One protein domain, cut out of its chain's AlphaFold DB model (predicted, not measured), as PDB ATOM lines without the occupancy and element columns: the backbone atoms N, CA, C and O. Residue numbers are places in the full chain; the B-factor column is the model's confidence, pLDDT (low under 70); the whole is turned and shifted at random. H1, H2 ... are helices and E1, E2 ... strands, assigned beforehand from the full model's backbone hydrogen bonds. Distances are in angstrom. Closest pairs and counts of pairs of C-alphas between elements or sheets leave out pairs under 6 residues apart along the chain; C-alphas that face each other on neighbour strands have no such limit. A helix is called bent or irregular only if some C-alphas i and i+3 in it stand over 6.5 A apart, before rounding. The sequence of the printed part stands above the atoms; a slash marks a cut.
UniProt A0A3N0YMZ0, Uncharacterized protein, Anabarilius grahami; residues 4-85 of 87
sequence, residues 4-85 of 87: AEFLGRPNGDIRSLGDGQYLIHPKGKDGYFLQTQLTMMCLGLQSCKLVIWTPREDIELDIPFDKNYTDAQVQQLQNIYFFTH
ATOM      1  N   ALA A   4     186.442 190.151 207.143       83.19
ATOM      2  CA  ALA A   4     186.150 189.067 208.078       83.19
ATOM      3  C   ALA A   4     186.628 187.695 207.557       83.19
ATOM      4  O   ALA A   4     187.245 186.933 208.300       83.19
ATOM      5  N   GLU A   5     186.410 187.390 206.273       83.88
ATOM      6  CA  GLU A   5     186.905 186.154 205.645       83.88
ATOM      7  C   GLU A   5     188.439 186.112 205.576       83.88
ATOM      8  O   GLU A   5     189.046 185.058 205.774       83.88
ATOM      9  N   PHE A   6     189.083 187.248 205.293       85.44
ATOM     10  CA  PHE A   6     190.542 187.342 205.244       85.44
ATOM     11  C   PHE A   6     191.172 187.169 206.632       85.44
ATOM     12  O   PHE A   6     192.126 186.404 206.784       85.44
ATOM     13  N   LEU A   7     190.617 187.840 207.642       86.69
ATOM     14  CA  LEU A   7     191.078 187.777 209.030       86.69
ATOM     15  C   LEU A   7     190.725 186.451 209.718       86.69
ATOM     16  O   LEU A   7     191.378 186.072 210.684       86.69
ATOM     17  N   GLY A   8     189.735 185.713 209.211       81.50
ATOM     18  CA  GLY A   8     189.391 184.371 209.687       81.50
ATOM     19  C   GLY A   8     190.403 183.281 209.312       81.50
ATOM     20  O   GLY A   8     190.243 182.130 209.719       81.50
ATOM     21  N   ARG A   9     191.441 183.602 208.528       82.94
ATOM     22  CA  ARG A   9     192.471 182.635 208.132       82.94
ATOM     23  C   ARG A   9     193.320 182.199 209.336       82.94
ATOM     24  O   ARG A   9     193.656 183.019 210.192       82.94
ATOM     25  N   PRO A  10     193.737 180.923 209.393       80.88
ATOM     26  CA  PRO A  10     194.611 180.451 210.459       80.88
ATOM     27  C   PRO A  10     195.961 181.178 210.421       80.88
ATOM     28  O   PRO A  10     196.460 181.542 209.356       80.88
ATOM     29  N   ASN A  11     196.582 181.326 211.592       81.12
ATOM     30  CA  ASN A  11     197.913 181.923 211.775       81.12
ATOM     31  C   ASN A  11     198.027 183.419 211.430       81.12
ATOM     32  O   ASN A  11     199.140 183.906 211.239       81.12
ATOM     33  N   GLY A  12     196.907 184.141 211.351       86.44
ATOM     34  CA  GLY A  12     196.911 185.599 211.339       86.44
ATOM     35  C   GLY A  12     197.250 186.183 212.713       86.44
ATOM     36  O   GLY A  12     196.877 185.633 213.756       86.44
ATOM     37  N   ASP A  13     197.937 187.322 212.701       91.00
ATOM     38  CA  ASP A  13     198.207 188.121 213.899       91.00
ATOM     39  C   ASP A  13     196.937 188.794 214.432       91.00
ATOM     40  O   ASP A  13     196.850 189.080 215.618       91.00
ATOM     41  N   ILE A  14     195.928 188.999 213.586       91.19
ATOM     42  CA  ILE A  14     194.610 189.498 213.980       91.19
ATOM     43  C   ILE A  14     193.649 188.318 214.062       91.19
ATOM     44  O   ILE A  14     193.589 187.503 213.142       91.19
ATOM     45  N   ARG A  15     192.901 188.217 215.160       87.62
ATOM     46  CA  ARG A  15     191.959 187.120 215.405       87.62
ATOM     47  C   ARG A  15     190.571 187.662 215.677       87.62
ATOM     48  O   ARG A  15     190.421 188.562 216.497       87.62
ATOM     49  N   SER A  16     189.577 187.074 215.020       85.81
ATOM     50  CA  SER A  16     188.175 187.282 215.379       85.81
ATOM     51  C   SER A  16     187.894 186.632 216.733       85.81
ATOM     52  O   SER A  16     188.283 185.486 216.971       85.81
ATOM     53  N   LEU A  17     187.232 187.375 217.614       83.44
ATOM     54  CA  LEU A  17     186.735 186.906 218.905       83.44
ATOM     55  C   LEU A  17     185.279 186.419 218.836       83.44
ATOM     56  O   LEU A  17     184.772 185.892 219.821       83.44
ATOM     57  N   GLY A  18     184.625 186.564 217.679       79.31
ATOM     58  CA  GLY A  18     183.169 186.481 217.555       79.31
ATOM     59  C   GLY A  18     182.516 187.864 217.648       79.31
ATOM     60  O   GLY A  18     183.156 188.840 218.030       79.31
ATOM     61  N   ASP A  19     181.255 187.961 217.224       80.75
ATOM     62  CA  ASP A  19     180.416 189.165 217.365       80.75
ATOM     63  C   ASP A  19     181.016 190.466 216.791       80.75
ATOM     64  O   ASP A  19     180.774 191.563 217.289       80.75
ATOM     65  N   GLY A  20     181.821 190.349 215.728       77.56
ATOM     66  CA  GLY A  20     182.475 191.490 215.076       77.56
ATOM     67  C   GLY A  20     183.648 192.084 215.861       77.56
ATOM     68  O   GLY A  20     184.206 193.095 215.437       77.56
ATOM     69  N   GLN A  21     184.051 191.463 216.972       84.00
ATOM     70  CA  GLN A  21     185.219 191.871 217.741       84.00
ATOM     71  C   GLN A  21     186.480 191.192 217.212       84.00
ATOM     72  O   GLN A  21     186.476 190.008 216.863       84.00
ATOM     73  N   TYR A  22     187.584 191.934 217.208       89.00
ATOM     74  CA  TYR A  22     188.894 191.405 216.854       89.00
ATOM     75  C   TYR A  22     189.920 191.796 217.907       89.00
ATOM     76  O   TYR A  22     189.800 192.821 218.573       89.00
ATOM     77  N   LEU A  23     190.958 190.978 218.027       90.25
ATOM     78  CA  LEU A  23     192.154 191.323 218.777       90.25
ATOM     79  C   LEU A  23     193.391 191.151 217.916       90.25
ATOM     80  O   LEU A  23     193.416 190.368 216.965       90.25
ATOM     81  N   ILE A  24     194.439 191.853 218.313       92.31
ATOM     82  CA  ILE A  24     195.797 191.626 217.850       92.31
ATOM     83  C   ILE A  24     196.489 190.660 218.816       92.31
ATOM     84  O   ILE A  24     196.515 190.861 220.028       92.31
ATOM     85  N   HIS A  25     196.999 189.552 218.297       90.44
ATOM     86  CA  HIS A  25     197.570 188.479 219.091       90.44
ATOM     87  C   HIS A  25     198.980 188.870 219.568       90.44
ATOM     88  O   HIS A  25     199.857 189.098 218.732       90.44
ATOM     89  N   PRO A  26     199.266 188.872 220.886       88.56
ATOM     90  CA  PRO A  26     200.560 189.331 221.407       88.56
ATOM     91  C   PRO A  26     201.780 188.521 220.956       88.56
ATOM     92  O   PRO A  26     202.908 189.003 221.004       88.56
ATOM     93  N   LYS A  27     201.550 187.272 220.536       86.81
ATOM     94  CA  LYS A  27     202.561 186.362 219.969       86.81
ATOM     95  C   LYS A  27     202.288 186.083 218.492       86.81
ATOM     96  O   LYS A  27     202.388 184.944 218.046       86.81
ATOM     97  N   GLY A  28     201.761 187.080 217.792       88.88
ATOM     98  CA  GLY A  28     201.604 187.037 216.348       88.88
ATOM     99  C   GLY A  28     202.953 186.799 215.666       88.88
ATOM    100  O   GLY A  28     203.983 187.272 216.150       88.88
ATOM    101  N   LYS A  29     202.956 186.010 214.592       89.12
ATOM    102  CA  LYS A  29     204.178 185.628 213.870       89.12
ATOM    103  C   LYS A  29     204.807 186.825 213.152       89.12
ATOM    104  O   LYS A  29     206.020 186.848 212.981       89.12
ATOM    105  N   ASP A  30     203.978 187.786 212.744       90.50
ATOM    106  CA  ASP A  30     204.395 188.959 211.977       90.50
ATOM    107  C   ASP A  30     204.782 190.115 212.920       90.50
ATOM    108  O   ASP A  30     205.369 191.109 212.498       90.50
ATOM    109  N   GLY A  31     204.517 189.966 214.224       92.88
ATOM    110  CA  GLY A  31     204.994 190.864 215.269       92.88
ATOM    111  C   GLY A  31     204.229 192.183 215.354       92.88
ATOM    112  O   GLY A  31     204.720 193.120 215.984       92.88
ATOM    113  N   TYR A  32     203.024 192.279 214.780       93.50
ATOM    114  CA  TYR A  32     202.278 193.542 214.755       93.50
ATOM    115  C   TYR A  32     201.983 194.086 216.158       93.50
ATOM    116  O   TYR A  32     202.018 195.300 216.366       93.50
ATOM    117  N   PHE A  33     201.732 193.211 217.142       95.44
ATOM    118  CA  PHE A  33     201.506 193.661 218.519       95.44
ATOM    119  C   PHE A  33     202.758 194.319 219.094       95.44
ATOM    120  O   PHE A  33     202.685 195.437 219.595       95.44
ATOM    121  N   LEU A  34     203.912 193.663 218.945       95.25
ATOM    122  CA  LEU A  34     205.201 194.188 219.382       95.25
ATOM    123  C   LEU A  34     205.498 195.540 218.728       95.25
ATOM    124  O   LEU A  34     205.826 196.498 219.424       95.25
ATOM    125  N   GLN A  35     205.333 195.633 217.406       95.69
ATOM    126  CA  GLN A  35     205.534 196.874 216.660       95.69
ATOM    127  C   GLN A  35     204.647 198.006 217.195       95.69
ATOM    128  O   GLN A  35     205.127 199.119 217.416       95.69
ATOM    129  N   THR A  36     203.366 197.719 217.431       96.38
ATOM    130  CA  THR A  36     202.392 198.698 217.932       96.38
ATOM    131  C   THR A  36     202.765 199.176 219.338       96.38
ATOM    132  O   THR A  36     202.822 200.379 219.588       96.38
ATOM    133  N   GLN A  37     203.108 198.249 220.236       97.81
ATOM    134  CA  GLN A  37     203.487 198.548 221.619       97.81
ATOM    135  C   GLN A  37     204.792 199.357 221.714       97.81
ATOM    136  O   GLN A  37     204.838 200.378 222.403       97.81
ATOM    137  N   LEU A  38     205.828 198.977 220.957       97.06
ATOM    138  CA  LEU A  38     207.082 199.736 220.892       97.06
ATOM    139  C   LEU A  38     206.874 201.136 220.303       97.06
ATOM    140  O   LEU A  38     207.462 202.096 220.794       97.06
ATOM    141  N   THR A  39     206.017 201.272 219.288       97.75
ATOM    142  CA  THR A  39     205.685 202.580 218.705       97.75
ATOM    143  C   THR A  39     205.014 203.482 219.738       97.75
ATOM    144  O   THR A  39     205.434 204.626 219.911       97.75
ATOM    145  N   MET A  40     204.016 202.971 220.468       98.31
ATOM    146  CA  MET A  40     203.360 203.729 221.536       98.31
ATOM    147  C   MET A  40     204.342 204.131 222.637       98.31
ATOM    148  O   MET A  40     204.333 205.290 223.045       98.31
ATOM    149  N   MET A  41     205.241 203.233 223.052       98.12
ATOM    150  CA  MET A  41     206.297 203.556 224.016       98.12
ATOM    151  C   MET A  41     207.204 204.686 223.519       98.12
ATOM    152  O   MET A  41     207.416 205.654 224.245       98.12
ATOM    153  N   CYS A  42     207.713 204.592 222.287       97.44
ATOM    154  CA  CYS A  42     208.591 205.608 221.702       97.44
ATOM    155  C   CYS A  42     207.918 206.985 221.592       97.44
ATOM    156  O   CYS A  42     208.595 208.005 221.676       97.44
ATOM    157  N   LEU A  43     206.598 207.015 221.401       97.81
ATOM    158  CA  LEU A  43     205.812 208.242 221.268       97.81
ATOM    159  C   LEU A  43     205.171 208.713 222.586       97.81
ATOM    160  O   LEU A  43     204.553 209.774 222.611       97.81
ATOM    161  N   GLY A  44     205.280 207.941 223.671       97.62
ATOM    162  CA  GLY A  44     204.603 208.227 224.940       97.62
ATOM    163  C   GLY A  44     203.072 208.104 224.889       97.62
ATOM    164  O   GLY A  44     202.379 208.713 225.706       97.62
ATOM    165  N   LEU A  45     202.524 207.341 223.938       98.12
ATOM    166  CA  LEU A  45     201.081 207.146 223.772       98.12
ATOM    167  C   LEU A  45     200.537 206.104 224.757       98.12
ATOM    168  O   LEU A  45     201.193 205.110 225.053       98.12
ATOM    169  N   GLN A  46     199.311 206.322 225.239       98.06
ATOM    170  CA  GLN A  46     198.607 205.387 226.134       98.06
ATOM    171  C   GLN A  46     197.638 204.458 225.390       98.06
ATOM    172  O   GLN A  46     197.226 203.427 225.920       98.06
ATOM    173  N   SER A  47     197.270 204.816 224.164       97.31
ATOM    174  CA  SER A  47     196.468 203.995 223.265       97.31
ATOM    175  C   SER A  47     196.647 204.461 221.822       97.31
ATOM    176  O   SER A  47     197.073 205.593 221.564       97.31
ATOM    177  N   CYS A  48     196.305 203.597 220.872       96.50
ATOM    178  CA  CYS A  48     196.182 203.948 219.463       96.50
ATOM    179  C   CYS A  48     195.049 203.161 218.797       96.50
ATOM    180  O   CYS A  48     194.574 202.162 219.336       96.50
ATOM    181  N   LYS A  49     194.662 203.576 217.588       94.62
ATOM    182  CA  LYS A  49     193.779 202.798 216.716       94.62
ATOM    183  C   LYS A  49     194.600 202.033 215.687       94.62
ATOM    184  O   LYS A  49     195.391 202.631 214.960       94.62
ATOM    185  N   LEU A  50     194.389 200.723 215.603       92.44
ATOM    186  CA  LEU A  50     194.807 199.920 214.461       92.44
ATOM    187  C   LEU A  50     193.659 199.888 213.451       92.44
ATOM    188  O   LEU A  50     192.566 199.441 213.784       92.44
ATOM    189  N   VAL A  51     193.925 200.335 212.226       92.38
ATOM    190  CA  VAL A  51     192.947 200.331 211.133       92.38
ATOM    191  C   VAL A  51     193.348 199.281 210.105       92.38
ATOM    192  O   VAL A  51     194.446 199.334 209.549       92.38
ATOM    193  N   ILE A  52     192.452 198.336 209.838       90.19
ATOM    194  CA  ILE A  52     192.613 197.312 208.805       90.19
ATOM    195  C   ILE A  52     191.544 197.566 207.757       90.19
ATOM    196  O   ILE A  52     190.362 197.577 208.078       90.19
ATOM    197  N   TRP A  53     191.944 197.778 206.509       91.88
ATOM    198  CA  TRP A  53     191.025 198.279 205.496       91.88
ATOM    199  C   TRP A  53     191.223 197.610 204.138       91.88
ATOM    200  O   TRP A  53     192.297 197.117 203.789       91.88
ATOM    201  N   THR A  54     190.149 197.618 203.361       87.88
ATOM    202  CA  THR A  54     190.121 197.382 201.917       87.88
ATOM    203  C   THR A  54     189.394 198.564 201.265       87.88
ATOM    204  O   THR A  54     188.784 199.368 201.966       87.88
ATOM    205  N   PRO A  55     189.349 198.680 199.928       90.25
ATOM    206  CA  PRO A  55     188.562 199.733 199.280       90.25
ATOM    207  C   PRO A  55     187.049 199.715 199.573       90.25
ATOM    208  O   PRO A  55     186.349 200.615 199.119       90.25
ATOM    209  N   ARG A  56     186.519 198.671 200.228       89.44
ATOM    210  CA  ARG A  56     185.075 198.480 200.448       89.44
ATOM    211  C   ARG A  56     184.655 198.494 201.913       89.44
ATOM    212  O   ARG A  56     183.473 198.676 202.176       89.44
ATOM    213  N   GLU A  57     185.579 198.241 202.829       91.25
ATOM    214  CA  GLU A  57     185.282 198.087 204.252       91.25
ATOM    215  C   GLU A  57     186.549 198.299 205.081       91.25
ATOM    216  O   GLU A  57     187.664 198.050 204.604       91.25
ATOM    217  N   ASP A  58     186.360 198.705 206.327       92.25
ATOM    218  CA  ASP A  58     187.407 198.910 207.312       92.25
ATOM    219  C   ASP A  58     186.986 198.382 208.688       92.25
ATOM    220  O   ASP A  58     185.806 198.192 208.989       92.25
ATOM    221  N   ILE A  59     187.993 198.082 209.501       90.12
ATOM    222  CA  ILE A  59     187.863 197.665 210.889       90.12
ATOM    223  C   ILE A  59     188.844 198.497 211.699       90.12
ATOM    224  O   ILE A  59     190.042 198.522 211.404       90.12
ATOM    225  N   GLU A  60     188.338 199.125 212.753       91.75
ATOM    226  CA  GLU A  60     189.148 199.822 213.741       91.75
ATOM    227  C   GLU A  60     189.233 199.016 215.033       91.75
ATOM    228  O   GLU A  60     188.226 198.520 215.537       91.75
ATOM    229  N   LEU A  61     190.435 198.927 215.596       90.94
ATOM    230  CA  LEU A  61     190.696 198.281 216.876       90.94
ATOM    231  C   LEU A  61     191.397 199.263 217.803       90.94
ATOM    232  O   LEU A  61     192.470 199.772 217.472       90.94
ATOM    233  N   ASP A  62     190.812 199.504 218.971       92.81
ATOM    234  CA  ASP A  62     191.465 200.279 220.019       92.81
ATOM    235  C   ASP A  62     192.500 199.398 220.725       92.81
ATOM    236  O   ASP A  62     192.176 198.369 221.323       92.81
ATOM    237  N   ILE A  63     193.767 199.795 220.634       94.56
ATOM    238  CA  ILE A  63     194.892 199.081 221.227       94.56
ATOM    239  C   ILE A  63     195.399 199.893 222.420       94.56
ATOM    240  O   ILE A  63     195.964 200.973 222.222       94.56
ATOM    241  N   PRO A  64     195.214 199.414 223.662       96.56
ATOM    242  CA  PRO A  64     195.812 200.047 224.825       96.56
ATOM    243  C   PRO A  64     197.318 199.771 224.873       96.56
ATOM    244  O   PRO A  64     197.793 198.708 224.455       96.56
ATOM    245  N   PHE A  65     198.072 200.718 225.422       97.75
ATOM    246  CA  PHE A  65     199.471 200.499 225.753       97.75
ATOM    247  C   PHE A  65     199.594 199.512 226.922       97.75
ATOM    248  O   PHE A  65     199.015 199.710 227.989       97.75
ATOM    249  N   ASP A  66     200.374 198.454 226.723       97.44
ATOM    250  CA  ASP A  66     200.727 197.472 227.740       97.44
ATOM    251  C   ASP A  66     202.189 197.676 228.140       97.44
ATOM    252  O   ASP A  66     203.129 197.174 227.511       97.44
ATOM    253  N   LYS A  67     202.379 198.439 229.218       96.62
ATOM    254  CA  LYS A  67     203.707 198.755 229.744       96.62
ATOM    255  C   LYS A  67     204.475 197.502 230.166       96.62
ATOM    256  O   LYS A  67     205.658 197.391 229.867       96.62
ATOM    257  N   ASN A  68     203.812 196.554 230.828       96.88
ATOM    258  CA  ASN A  68     204.471 195.361 231.363       96.88
ATOM    259  C   ASN A  68     204.974 194.461 230.235       96.88
ATOM    260  O   ASN A  68     206.104 193.974 230.284       96.88
ATOM    261  N   TYR A  69     204.147 194.268 229.204       95.69
ATOM    262  CA  TYR A  69     204.567 193.572 227.996       95.69
ATOM    263  C   TYR A  69     205.749 194.292 227.344       95.69
ATOM    264  O   TYR A  69     206.769 193.664 227.060       95.69
ATOM    265  N   THR A  70     205.642 195.606 227.139       96.75
ATOM    266  CA  THR A  70     206.653 196.374 226.404       96.75
ATOM    267  C   THR A  70     207.999 196.399 227.119       96.75
ATOM    268  O   THR A  70     209.022 196.151 226.485       96.75
ATOM    269  N   ASP A  71     208.011 196.611 228.437       96.81
ATOM    270  CA  ASP A  71     209.233 196.598 229.247       96.81
ATOM    271  C   ASP A  71     209.970 195.253 229.121       96.81
ATOM    272  O   ASP A  71     211.188 195.222 228.932       96.81
ATOM    273  N   ALA A  72     209.235 194.133 229.146       95.62
ATOM    274  CA  ALA A  72     209.816 192.803 228.975       95.62
ATOM    275  C   ALA A  72     210.440 192.615 227.579       95.62
ATOM    276  O   ALA A  72     211.504 192.006 227.451       95.62
ATOM    277  N   GLN A  73     209.811 193.158 226.531       94.94
ATOM    278  CA  GLN A  73     210.345 193.111 225.166       94.94
ATOM    279  C   GLN A  73     211.594 193.986 225.018       94.94
ATOM    280  O   GLN A  73     212.586 193.552 224.438       94.94
ATOM    281  N   VAL A  74     211.598 195.187 225.601       94.62
ATOM    282  CA  VAL A  74     212.770 196.075 225.604       94.62
ATOM    283  C   VAL A  74     213.945 195.432 226.327       94.62
ATOM    284  O   VAL A  74     215.057 195.472 225.809       94.62
ATOM    285  N   GLN A  75     213.715 194.786 227.471       94.25
ATOM    286  CA  GLN A  75     214.766 194.060 228.182       94.25
ATOM    287  C   GLN A  75     215.375 192.948 227.309       94.25
ATOM    288  O   GLN A  75     216.595 192.786 227.263       94.25
ATOM    289  N   GLN A  76     214.545 192.203 226.572       92.06
ATOM    290  CA  GLN A  76     215.035 191.194 225.627       92.06
ATOM    291  C   GLN A  76     215.841 191.816 224.483       92.06
ATOM    292  O   GLN A  76     216.920 191.322 224.160       92.06
ATOM    293  N   LEU A  77     215.366 192.921 223.903       90.94
ATOM    294  CA  LEU A  77     216.085 193.641 222.851       90.94
ATOM    295  C   LEU A  77     217.430 194.174 223.358       90.94
ATOM    296  O   LEU A  77     218.433 194.051 222.662       90.94
ATOM    297  N   GLN A  78     217.486 194.706 224.580       91.88
ATOM    298  CA  GLN A  78     218.736 195.159 225.192       91.88
ATOM    299  C   GLN A  78     219.741 194.014 225.341       91.88
ATOM    300  O   GLN A  78     220.910 194.182 224.996       91.88
ATOM    301  N   ASN A  79     219.283 192.841 225.788       91.25
ATOM    302  CA  ASN A  79     220.114 191.638 225.849       91.25
ATOM    303  C   ASN A  79     220.694 191.292 224.476       91.25
ATOM    304  O   ASN A  79     221.908 191.126 224.353       91.25
ATOM    305  N   ILE A  80     219.854 191.267 223.439       89.75
ATOM    306  CA  ILE A  80     220.264 190.957 222.063       89.75
ATOM    307  C   ILE A  80     221.305 191.962 221.555       89.75
ATOM    308  O   ILE A  80     222.394 191.560 221.151       89.75
ATOM    309  N   TYR A  81     221.004 193.260 221.609       87.31
ATOM    310  CA  TYR A  81     221.828 194.282 220.960       87.31
ATOM    311  C   TYR A  81     223.086 194.672 221.737       87.31
ATOM    312  O   TYR A  81     224.079 195.040 221.114       87.31
ATOM    313  N   PHE A  82     223.072 194.608 223.072       87.88
ATOM    314  CA  PHE A  82     224.162 195.150 223.893       87.88
ATOM    315  C   PHE A  82     224.939 194.101 224.684       87.88
ATOM    316  O   PHE A  82     226.069 194.372 225.080       87.88
ATOM    317  N   PHE A  83     224.374 192.912 224.908       78.81
ATOM    318  CA  PHE A  83     224.984 191.913 225.793       78.81
ATOM    319  C   PHE A  83     225.296 190.578 225.108       78.81
ATOM    320  O   PHE A  83     226.134 189.830 225.601       78.81
ATOM    321  N   THR A  84     224.696 190.284 223.951       65.19
ATOM    322  CA  THR A  84     224.896 188.993 223.259       65.19
ATOM    323  C   THR A  84     226.162 188.964 222.384       65.19
ATOM    324  O   THR A  84     226.596 187.895 221.968       65.19
ATOM    325  N   HIS A  85     226.808 190.112 222.146       58.50
ATOM    326  CA  HIS A  85     228.054 190.230 221.366       58.50
ATOM    327  C   HIS A  85     229.295 190.581 222.208       58.50
ATOM    328  O   HIS A  85     230.317 190.981 221.660       58.50
TER     329      HIS A  85
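What this domain is: This is residues 4 to 85 of the 87 residues of an uncharacterized protein of Anabarilius grahami (UniProt A0A3N0YMZ0). Two hairpins of two strands each, a small one of E1 and E2 and a longer one of E3 and E4, come close where E2 passes E4; H2 packs near the open end of the long hairpin, and H3 crosses from H2 at about a right angle and runs off as an arm. Residues 75 to 85, of which 75 to 83 belong to H3, stick out, and the very short H1 sits by E1. The printed part has 82 residues with three named helices and four named strands, in the order H1 E1 E2 H2 E3 E4 H3; both sheets, E1 - E2 and E3 - E4, are antiparallel, and the class is mixed, helices and strands. The whole is loose, with a radius of gyration of the C-alphas of 14.7 A, and elongated, spanning 47 by 27 by 23 A.

How they stand to each other: H1, residues 4 to 7, comes closest to E1, residues 14 to 18, at the C-alphas of Leu 7 and Ile 14, 6.3 A apart. E1 forms a hairpin with E2, residues 21 to 24, antiparallel at 153 degrees, with N 15 and O 23 within hydrogen-bond range at 2.9 A. The closest C-alphas of E2 and H2, residues 32 to 43, are those of Ile 24 and Phe 33, 6.1 A apart. H2 comes closest to E3, residues 47 to 54, at the C-alphas of Met 40 and Ser 47, 7.1 A apart. E3 forms a hairpin with E4, residues 57 to 64, antiparallel at 162 degrees, with N 50 and O 61 at 2.8 A and N 54 and O 57 at 2.8 A, both within hydrogen-bond range. The closest C-alphas of E2 and E4 are those of Tyr 22 and Leu 61, 7.1 A apart, while H2 and E4 are near each other. H3, residues 67 to 83, touches H2 with residues 67 to 73 alone, closest at the C-alphas of Gln 37 and Thr 70, 6.1 A, about perpendicular at 90 degrees. H1 and H3 are apart, as are E1 and E3. In H2 and H3 every O i to N i+4 pair is within hydrogen-bond range; H1 is too short for such a pair.

Where its parts are: H1 begins at C-alpha 4, (186.150, 189.067, 208.078). E1 measures 12.4 A and E2 10.6 A from first to last C-alpha. H2 measures 16.5 A, and E3 and E4 23.2 A each. H3, 22.7 A long, ends at C-alpha 83, (224.984, 191.913, 225.793); it is neither bent nor irregular, but only just: C-alphas 80 and 83 are 6.1 A apart.

The domain as a whole: The two C-alphas farthest apart are those of Arg 56 and His 85, 48.5 A. Without residues 75 to 85, the body spans 34 by 22 by 20 A. The printed part has no cut, and no link is long. The mean pLDDT of the printed part is 90.5; residues 84 to 85 are under 70.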